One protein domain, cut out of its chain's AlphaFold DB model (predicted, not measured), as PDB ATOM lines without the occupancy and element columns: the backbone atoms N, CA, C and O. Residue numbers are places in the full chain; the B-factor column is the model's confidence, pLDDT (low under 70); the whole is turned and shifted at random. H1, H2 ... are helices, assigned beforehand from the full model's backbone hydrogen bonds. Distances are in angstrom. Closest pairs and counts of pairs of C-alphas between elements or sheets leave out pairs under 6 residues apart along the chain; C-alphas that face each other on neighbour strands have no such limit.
ATOM      1  N   THR A 110     576.181 414.539 356.748       91.25
ATOM      2  CA  THR A 110     575.954 415.314 357.981       91.25
ATOM      3  C   THR A 110     574.551 415.938 357.989       91.25
ATOM      4  O   THR A 110     574.038 416.273 356.920       91.25
ATOM      5  N   PRO A 111     573.942 416.195 359.166       90.88
ATOM      6  CA  PRO A 111     572.629 416.843 359.245       90.88
ATOM      7  C   PRO A 111     572.546 418.142 358.435       90.88
ATOM      8  O   PRO A 111     571.570 418.367 357.733       90.88
ATOM      9  N   ARG A 112     573.616 418.950 358.447       89.19
ATOM     10  CA  ARG A 112     573.710 420.190 357.663       89.19
ATOM     11  C   ARG A 112     573.660 419.942 356.152       89.19
ATOM     12  O   ARG A 112     572.990 420.697 355.455       89.19
ATOM     13  N   MET A 113     574.371 418.929 355.651       88.62
ATOM     14  CA  MET A 113     574.352 418.575 354.223       88.62
ATOM     15  C   MET A 113     572.961 418.098 353.802       88.62
ATOM     16  O   MET A 113     572.424 418.572 352.807       88.62
ATOM     17  N   ILE A 114     572.343 417.230 354.609       89.75
ATOM     18  CA  ILE A 114     570.998 416.710 354.338       89.75
ATOM     19  C   ILE A 114     569.932 417.811 354.426       89.75
ATOM     20  O   ILE A 114     569.041 417.868 353.581       89.75
ATOM     21  N   ASP A 115     570.032 418.733 355.385       93.56
ATOM     22  CA  ASP A 115     569.125 419.885 355.459       93.56
ATOM     23  C   ASP A 115     569.256 420.809 354.241       93.56
ATOM     24  O   ASP A 115     568.262 421.399 353.817       93.56
ATOM     25  N   GLY A 116     570.442 420.877 353.630       93.25
ATOM     26  CA  GLY A 116     570.665 421.568 352.359       93.25
ATOM     27  C   GLY A 116     569.861 420.986 351.191       93.25
ATOM     28  O   GLY A 116     569.460 421.739 350.309       93.25
ATOM     29  N   LEU A 117     569.546 419.686 351.217       94.56
ATOM     30  CA  LEU A 117     568.719 419.022 350.200       94.56
ATOM     31  C   LEU A 117     567.215 419.233 350.415       94.56
ATOM     32  O   LEU A 117     566.420 418.987 349.510       94.56
ATOM     33  N   ARG A 118     566.782 419.698 351.594       95.50
ATOM     34  CA  ARG A 118     565.355 419.844 351.931       95.50
ATOM     35  C   ARG A 118     564.564 420.700 350.928       95.50
ATOM     36  O   ARG A 118     563.446 420.292 350.606       95.50
ATOM     37  N   PRO A 119     565.074 421.845 350.427       96.94
ATOM     38  CA  PRO A 119     564.383 422.617 349.397       96.94
ATOM     39  C   PRO A 119     564.203 421.831 348.094       96.94
ATOM     40  O   PRO A 119     563.104 421.829 347.548       96.94
ATOM     41  N   PHE A 120     565.235 421.108 347.646       96.25
ATOM     42  CA  PHE A 120     565.166 420.261 346.452       96.25
ATOM     43  C   PHE A 120     564.151 419.127 346.623       96.25
ATOM     44  O   PHE A 120     563.267 418.962 345.786       96.25
ATOM     45  N   ILE A 121     564.224 418.389 347.739       97.12
ATOM     46  CA  ILE A 121     563.297 417.291 348.055       97.12
ATOM     47  C   ILE A 121     561.852 417.796 348.020       97.12
ATOM     48  O   ILE A 121     560.983 417.149 347.442       97.12
ATOM     49  N   ARG A 122     561.595 418.966 348.622       97.81
ATOM     50  CA  ARG A 122     560.271 419.592 348.628       97.81
ATOM     51  C   ARG A 122     559.810 419.944 347.217       97.81
ATOM     52  O   ARG A 122     558.725 419.524 346.840       97.81
ATOM     53  N   ALA A 123     560.635 420.655 346.450       97.56
ATOM     54  CA  ALA A 123     560.293 421.054 345.088       97.56
ATOM     55  C   ALA A 123     560.018 419.835 344.194       97.56
ATOM     56  O   ALA A 123     559.035 419.811 343.459       97.56
ATOM     57  N   LYS A 124     560.839 418.784 344.304       96.25
ATOM     58  CA  LYS A 124     560.653 417.541 343.550       96.25
ATOM     59  C   LYS A 124     559.379 416.802 343.962       96.25
ATOM     60  O   LYS A 124     558.662 416.302 343.102       96.25
ATOM     61  N   ALA A 125     559.077 416.742 345.258       97.62
ATOM     62  CA  ALA A 125     557.845 416.135 345.751       97.62
ATOM     63  C   ALA A 125     556.595 416.914 345.308       97.62
ATOM     64  O   ALA A 125     555.603 416.291 344.937       97.62
ATOM     65  N   GLU A 126     556.639 418.248 345.317       97.81
ATOM     66  CA  GLU A 126     555.564 419.114 344.812       97.81
ATOM     67  C   GLU A 126     555.344 418.879 343.309       97.81
ATOM     68  O   GLU A 126     554.231 418.553 342.910       97.81
ATOM     69  N   GLU A 127     556.409 418.877 342.502       95.25
ATOM     70  CA  GLU A 127     556.348 418.578 341.063       95.25
ATOM     71  C   GLU A 127     555.730 417.198 340.761       95.25
ATOM     72  O   GLU A 127     554.899 417.054 339.860       95.25
ATOM     73  N   LEU A 128     556.131 416.161 341.506       94.62
ATOM     74  CA  LEU A 128     555.568 414.816 341.357       94.62
ATOM     75  C   LEU A 128     554.092 414.792 341.773       94.62
ATOM     76  O   LEU A 128     553.266 414.210 341.074       94.62
ATOM     77  N   THR A 129     553.739 415.463 342.869       95.88
ATOM     78  CA  THR A 129     552.360 415.497 343.381       95.88
ATOM     79  C   THR A 129     551.422 416.276 342.458       95.88
ATOM     80  O   THR A 129     550.285 415.852 342.259       95.88
ATOM     81  N   ASP A 130     551.887 417.362 341.841       94.75
ATOM     82  CA  ASP A 130     551.111 418.137 340.865       94.75
ATOM     83  C   ASP A 130     550.727 417.282 339.650       94.75
ATOM     84  O   ASP A 130     549.597 417.353 339.156       94.75
ATOM     85  N   ARG A 131     551.632 416.397 339.206       89.12
ATOM     86  CA  ARG A 131     551.334 415.421 338.149       89.12
ATOM     87  C   ARG A 131     550.256 414.432 338.580       89.12
ATOM     88  O   ARG A 131     549.323 414.200 337.811       89.12
ATOM     89  N   LEU A 132     550.327 413.913 339.807       92.50
ATOM     90  CA  LEU A 132     549.296 413.019 340.347       92.50
ATOM     91  C   LEU A 132     547.931 413.708 340.441       92.50
ATOM     92  O   LEU A 132     546.919 413.114 340.086       92.50
ATOM     93  N   ALA A 133     547.899 414.969 340.883       88.69
ATOM     94  CA  ALA A 133     546.666 415.739 341.039       88.69
ATOM     95  C   ALA A 133     545.930 415.978 339.708       88.69
ATOM     96  O   ALA A 133     544.720 416.200 339.700       88.69
ATOM     97  N   SER A 134     546.652 415.924 338.585       87.75
ATOM     98  CA  SER A 134     546.086 416.063 337.240       87.75
ATOM     99  C   SER A 134     545.446 414.780 336.684       87.75
ATOM    100  O   SER A 134     544.787 414.838 335.644       87.75
ATOM    101  N   ALA A 135     545.613 413.636 337.359       87.50
ATOM    102  CA  ALA A 135     545.135 412.331 336.913       87.50
ATOM    103  C   ALA A 135     544.026 411.774 337.824       87.50
ATOM    104  O   ALA A 135     544.088 411.873 339.046       87.50
ATOM    105  N   ASP A 136     543.025 411.112 337.232       88.38
ATOM    106  CA  ASP A 136     541.972 410.418 337.996       88.38
ATOM    107  C   ASP A 136     542.477 409.115 338.651       88.38
ATOM    108  O   ASP A 136     541.898 408.632 339.625       88.38
ATOM    109  N   VAL A 137     543.536 408.518 338.091       91.56
ATOM    110  CA  VAL A 137     544.172 407.272 338.544       91.56
ATOM    111  C   VAL A 137     545.681 407.402 338.350       91.56
ATOM    112  O   VAL A 137     546.118 407.869 337.299       91.56
ATOM    113  N   CYS A 138     546.463 406.947 339.328       92.25
ATOM    114  CA  CYS A 138     547.923 406.874 339.259       92.25
ATOM    115  C   CYS A 138     548.436 405.530 339.791       92.25
ATOM    116  O   CYS A 138     547.755 404.864 340.578       92.25
ATOM    117  N   GLU A 139     549.633 405.141 339.360       93.50
ATOM    118  CA  GLU A 139     550.408 404.070 339.980       93.50
ATOM    119  C   GLU A 139     551.430 404.752 340.897       93.50
ATOM    120  O   GLU A 139     552.401 405.346 340.444       93.50
ATOM    121  N   PHE A 140     551.168 404.760 342.206       94.38
ATOM    122  CA  PHE A 140     551.913 405.613 343.137       94.38
ATOM    123  C   PHE A 140     553.411 405.274 343.219       94.38
ATOM    124  O   PHE A 140     554.222 406.154 343.504       94.38
ATOM    125  N   VAL A 141     553.798 404.018 342.994       91.06
ATOM    126  CA  VAL A 141     555.198 403.590 343.080       91.06
ATOM    127  C   VAL A 141     555.988 404.122 341.882       91.06
ATOM    128  O   VAL A 141     557.016 404.758 342.070       91.06
ATOM    129  N   GLU A 142     555.495 403.951 340.667       89.75
ATOM    130  CA  GLU A 142     556.085 404.435 339.423       89.75
ATOM    131  C   GLU A 142     555.988 405.958 339.302       89.75
ATOM    132  O   GLU A 142     556.938 406.600 338.856       89.75
ATOM    133  N   ASP A 143     554.875 406.548 339.738       90.44
ATOM    134  CA  ASP A 143     554.612 407.975 339.546       90.44
ATOM    135  C   ASP A 143     555.195 408.855 340.673       90.44
ATOM    136  O   ASP A 143     555.392 410.054 340.466       90.44
ATOM    137  N   PHE A 144     555.501 408.300 341.857       94.06
ATOM    138  CA  PHE A 144     556.037 409.057 343.006       94.06
ATOM    139  C   PHE A 144     557.106 408.306 343.814       94.06
ATOM    140  O   PHE A 144     558.173 408.863 344.090       94.06
ATOM    141  N   GLY A 145     556.843 407.051 344.185       93.88
ATOM    142  CA  GLY A 145     557.679 406.263 345.096       93.88
ATOM    143  C   GLY A 145     559.097 405.990 344.588       93.88
ATOM    144  O   GLY A 145     560.039 406.101 345.363       93.88
ATOM    145  N   ASN A 146     559.255 405.689 343.300       90.81
ATOM    146  CA  ASN A 146     560.536 405.450 342.637       90.81
ATOM    147  C   ASN A 146     561.206 406.763 342.188       90.81
ATOM    148  O   ASN A 146     562.401 406.930 342.454       90.81
ATOM    149  N   PRO A 147     560.499 407.724 341.551       92.50
ATOM    150  CA  PRO A 147     561.143 408.934 341.042       92.50
ATOM    151  C   PRO A 147     561.719 409.847 342.128       92.50
ATOM    152  O   PRO A 147     562.789 410.422 341.929       92.50
ATOM    153  N   LEU A 148     561.039 409.994 343.273       95.56
ATOM    154  CA  LEU A 148     561.488 410.899 344.332       95.56
ATOM    155  C   LEU A 148     562.854 410.501 344.926       95.56
ATOM    156  O   LEU A 148     563.768 411.323 344.868       95.56
ATOM    157  N   PRO A 149     563.052 409.289 345.484       94.00
ATOM    158  CA  PRO A 149     564.337 408.912 346.071       94.00
ATOM    159  C   PRO A 149     565.459 408.866 345.033       94.00
ATOM    160  O   PRO A 149     566.577 409.266 345.353       94.00
ATOM    161  N   LEU A 150     565.173 408.452 343.792       93.75
ATOM    162  CA  LEU A 150     566.157 408.493 342.712       93.75
ATOM    163  C   LEU A 150     566.646 409.923 342.465       93.75
ATOM    164  O   LEU A 150     567.852 410.153 342.452       93.75
ATOM    165  N   ALA A 151     565.726 410.879 342.307       94.56
ATOM    166  CA  ALA A 151     566.075 412.276 342.075       94.56
ATOM    167  C   ALA A 151     566.905 412.852 343.230       94.56
ATOM    168  O   ALA A 151     567.875 413.564 342.999       94.56
ATOM    169  N   VAL A 152     566.565 412.506 344.474       94.44
ATOM    170  CA  VAL A 152     567.318 412.940 345.662       94.44
ATOM    171  C   VAL A 152     568.720 412.335 345.697       94.44
ATOM    172  O   VAL A 152     569.671 413.037 346.036       94.44
ATOM    173  N   MET A 153     568.875 411.058 345.334       92.75
ATOM    174  CA  MET A 153     570.200 410.445 345.219       92.75
ATOM    175  C   MET A 153     571.021 411.073 344.091       92.75
ATOM    176  O   MET A 153     572.197 411.351 344.291       92.75
ATOM    177  N   CYS A 154     570.413 411.333 342.934       94.00
ATOM    178  CA  CYS A 154     571.089 411.963 341.803       94.00
ATOM    179  C   CYS A 154     571.557 413.388 342.147       94.00
ATOM    180  O   CYS A 154     572.709 413.720 341.885       94.00
ATOM    181  N   GLU A 155     570.723 414.185 342.821       93.56
ATOM    182  CA  GLU A 155     571.097 415.506 343.346       93.56
ATOM    183  C   GLU A 155     572.261 415.416 344.342       93.56
ATOM    184  O   GLU A 155     573.230 416.167 344.246       93.56
ATOM    185  N   LEU A 156     572.211 414.460 345.277       91.06
ATOM    186  CA  LEU A 156     573.290 414.241 346.244       91.06
ATOM    187  C   LEU A 156     574.617 413.861 345.561       91.06
ATOM    188  O   LEU A 156     575.682 414.257 346.034       91.06
ATOM    189  N   LEU A 157     574.557 413.094 344.470       90.75
ATOM    190  CA  LEU A 157     575.718 412.673 343.679       90.75
ATOM    191  C   LEU A 157     576.190 413.739 342.676       90.75
ATOM    192  O   LEU A 157     577.256 413.574 342.085       90.75
ATOM    193  N   GLY A 158     575.435 414.827 342.492       92.38
ATOM    194  CA  GLY A 158     575.736 415.869 341.508       92.38
ATOM    195  C   GLY A 158     575.498 415.439 340.058       92.38
ATOM    196  O   GLY A 158     576.147 415.958 339.152       92.38
ATOM    197  N   VAL A 159     574.597 414.480 339.834       94.44
ATOM    198  CA  VAL A 159     574.197 414.028 338.496       94.44
ATOM    199  C   VAL A 159     573.344 415.121 337.831       94.44
ATOM    200  O   VAL A 159     572.442 415.652 338.486       94.44
ATOM    201  N   PRO A 160     573.581 415.469 336.554       92.31
ATOM    202  CA  PRO A 160     572.725 416.393 335.811       92.31
ATOM    203  C   PRO A 160     571.294 415.859 335.653       92.31
ATOM    204  O   PRO A 160     571.076 414.656 335.513       92.31
ATOM    205  N   ALA A 161     570.297 416.745 335.664       88.56
ATOM    206  CA  ALA A 161     568.883 416.354 335.632       88.56
ATOM    207  C   ALA A 161     568.501 415.574 334.360       88.56
ATOM    208  O   ALA A 161     567.631 414.704 334.402       88.56
ATOM    209  N   GLU A 162     569.166 415.866 333.243       92.31
ATOM    210  CA  GLU A 162     569.017 415.188 331.955       92.31
ATOM    211  C   GLU A 162     569.389 413.697 331.993       92.31
ATOM    212  O   GLU A 162     568.845 412.918 331.210       92.31
ATOM    213  N   ASP A 163     570.235 413.280 332.940       94.06
ATOM    214  CA  ASP A 163     570.718 411.901 333.054       94.06
ATOM    215  C   ASP A 163     569.910 411.051 334.048       94.06
ATOM    216  O   ASP A 163     570.173 409.856 334.207       94.06
ATOM    217  N   TYR A 164     568.898 411.621 334.714       91.12
ATOM    218  CA  TYR A 164     568.142 410.919 335.763       91.12
ATOM    219  C   TYR A 164     567.441 409.663 335.233       91.12
ATOM    220  O   TYR A 164     567.429 408.632 335.907       91.12
ATOM    221  N   ASP A 165     566.894 409.714 334.018       88.19
ATOM    222  CA  ASP A 165     566.244 408.553 333.401       88.19
ATOM    223  C   ASP A 165     567.242 407.435 333.082       88.19
ATOM    224  O   ASP A 165     566.929 406.255 333.263       88.19
ATOM    225  N   THR A 166     568.457 407.793 332.668       90.94
ATOM    226  CA  THR A 166     569.551 406.843 332.444       90.94
ATOM    227  C   THR A 166     569.956 406.177 333.760       90.94
ATOM    228  O   THR A 166     569.994 404.947 333.852       90.94
ATOM    229  N   PHE A 167     570.154 406.970 334.818       89.94
ATOM    230  CA  PHE A 167     570.451 406.466 336.161       89.94
ATOM    231  C   PHE A 167     569.345 405.559 336.709       89.94
ATOM    232  O   PHE A 167     569.637 404.542 337.346       89.94
ATOM    233  N   ARG A 168     568.072 405.870 336.437       86.44
ATOM    234  CA  ARG A 168     566.939 405.011 336.808       86.44
ATOM    235  C   ARG A 168     567.080 403.609 336.223       86.44
ATOM    236  O   ARG A 168     566.873 402.625 336.931       86.44
ATOM    237  N   VAL A 169     567.411 403.517 334.934       88.88
ATOM    238  CA  VAL A 169     567.569 402.232 334.240       88.88
ATOM    239  C   VAL A 169     568.725 401.445 334.851       88.88
ATOM    240  O   VAL A 169     568.519 400.313 335.279       88.88
ATOM    241  N   TRP A 170     569.899 402.061 334.998       89.25
ATOM    242  CA  TRP A 170     571.074 401.384 335.556       89.25
ATOM    243  C   TRP A 170     570.868 400.903 336.993       89.25
ATOM    244  O   TRP A 170     571.185 399.760 337.311       89.25
ATOM    245  N   THR A 171     570.303 401.742 337.865       85.12
ATOM    246  CA  THR A 171     570.029 401.362 339.261       85.12
ATOM    247  C   THR A 171     569.006 400.232 339.361       85.12
ATOM    248  O   THR A 171     569.171 399.332 340.186       85.12
ATOM    249  N   THR A 172     568.000 400.220 338.481       84.25
ATOM    250  CA  THR A 172     567.043 399.110 338.377       84.25
ATOM    251  C   THR A 172     567.745 397.825 337.938       84.25
ATOM    252  O   THR A 172     567.561 396.781 338.562       84.25
ATOM    253  N   ASP A 173     568.579 397.896 336.899       84.06
ATOM    254  CA  ASP A 173     569.274 396.733 336.344       84.06
ATOM    255  C   ASP A 173     570.277 396.131 337.338       84.06
ATOM    256  O   ASP A 173     570.300 394.914 337.529       84.06
ATOM    257  N   VAL A 174     571.046 396.973 338.038       80.94
ATOM    258  CA  VAL A 174     571.964 396.536 339.102       80.94
ATOM    259  C   VAL A 174     571.194 395.918 340.271       80.94
ATOM    260  O   VAL A 174     571.618 394.899 340.812       80.94
ATOM    261  N   GLY A 175     570.033 396.468 340.641       77.75
ATOM    262  CA  GLY A 175     569.187 395.898 341.694       77.75
ATOM    263  C   GLY A 175     568.758 394.452 341.410       77.75
ATOM    264  O   GLY A 175     568.731 393.619 342.316       77.75
ATOM    265  N   LEU A 176     568.506 394.114 340.140       77.69
ATOM    266  CA  LEU A 176     568.102 392.764 339.728       77.69
ATOM    267  C   LEU A 176     569.194 391.699 339.903       77.69
ATOM    268  O   LEU A 176     568.868 390.509 339.862       77.69
ATOM    269  N   VAL A 177     570.457 392.096 340.088       71.62
ATOM    270  CA  VAL A 177     571.558 391.173 340.406       71.62
ATOM    271  C   VAL A 177     571.300 390.486 341.749       71.62
ATOM    272  O   VAL A 177     571.471 389.276 341.865       71.62
ATOM    273  N   TRP A 178     570.796 391.234 342.732       68.06
ATOM    274  CA  TRP A 178     570.587 390.756 344.103       68.06
ATOM    275  C   TRP A 178     569.257 390.022 344.277       68.06
ATOM    276  O   TRP A 178     569.172 389.037 345.002       68.06
ATOM    277  N   THR A 179     568.222 390.430 343.539       60.19
ATOM    278  CA  THR A 179     566.897 389.785 343.582       60.19
ATOM    279  C   THR A 179     566.877 388.404 342.906       60.19
ATOM    280  O   THR A 179     565.924 387.650 343.076       60.19
TER     281      THR A 179
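What this domain is: This is residues 110 to 179 of the 400 residues of an uncharacterized protein of Actinophytocola algeriensis (UniProt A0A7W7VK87). H2 and H3 fold back along the long helix H1; H4 turns off H3, and its residues 172 to 179 stick out. The printed part, all helix, has 70 residues with four named helices, H1 to H4 in order. It is only just loose, close to compact: radius of gyration of the C-alphas 13.5 A, spans 38 by 33 by 22 A.

How they stand to each other: From H1, residues 111 to 133, look to H2, residues 140 to 145: they form a hairpin, closest C-alphas 128 and 144, 6.0 A. H3, residues 147 to 157, touches H1 at a shallow tilt of 31 degrees, closest C-alphas 152 and 121, 6.4 A. H4, residues 161 to 179, touches H3 with residues 161 to 168 alone, closest C-alphas 164 and 151, 6.8 A. Every O i to N i+4 pair is within hydrogen-bond range in H2 and H3, 16 of 19 in H1, 11 of 15 in H4.

Where its parts are: Find C-alpha 111 at (572.629, 416.843, 359.245); H1 runs 31.7 A from there. H4 ends at C-alpha 179, (566.897, 389.785, 343.582).

The domain as a whole: The printed part has no cut; residues 178 to 179 are under pLDDT 70.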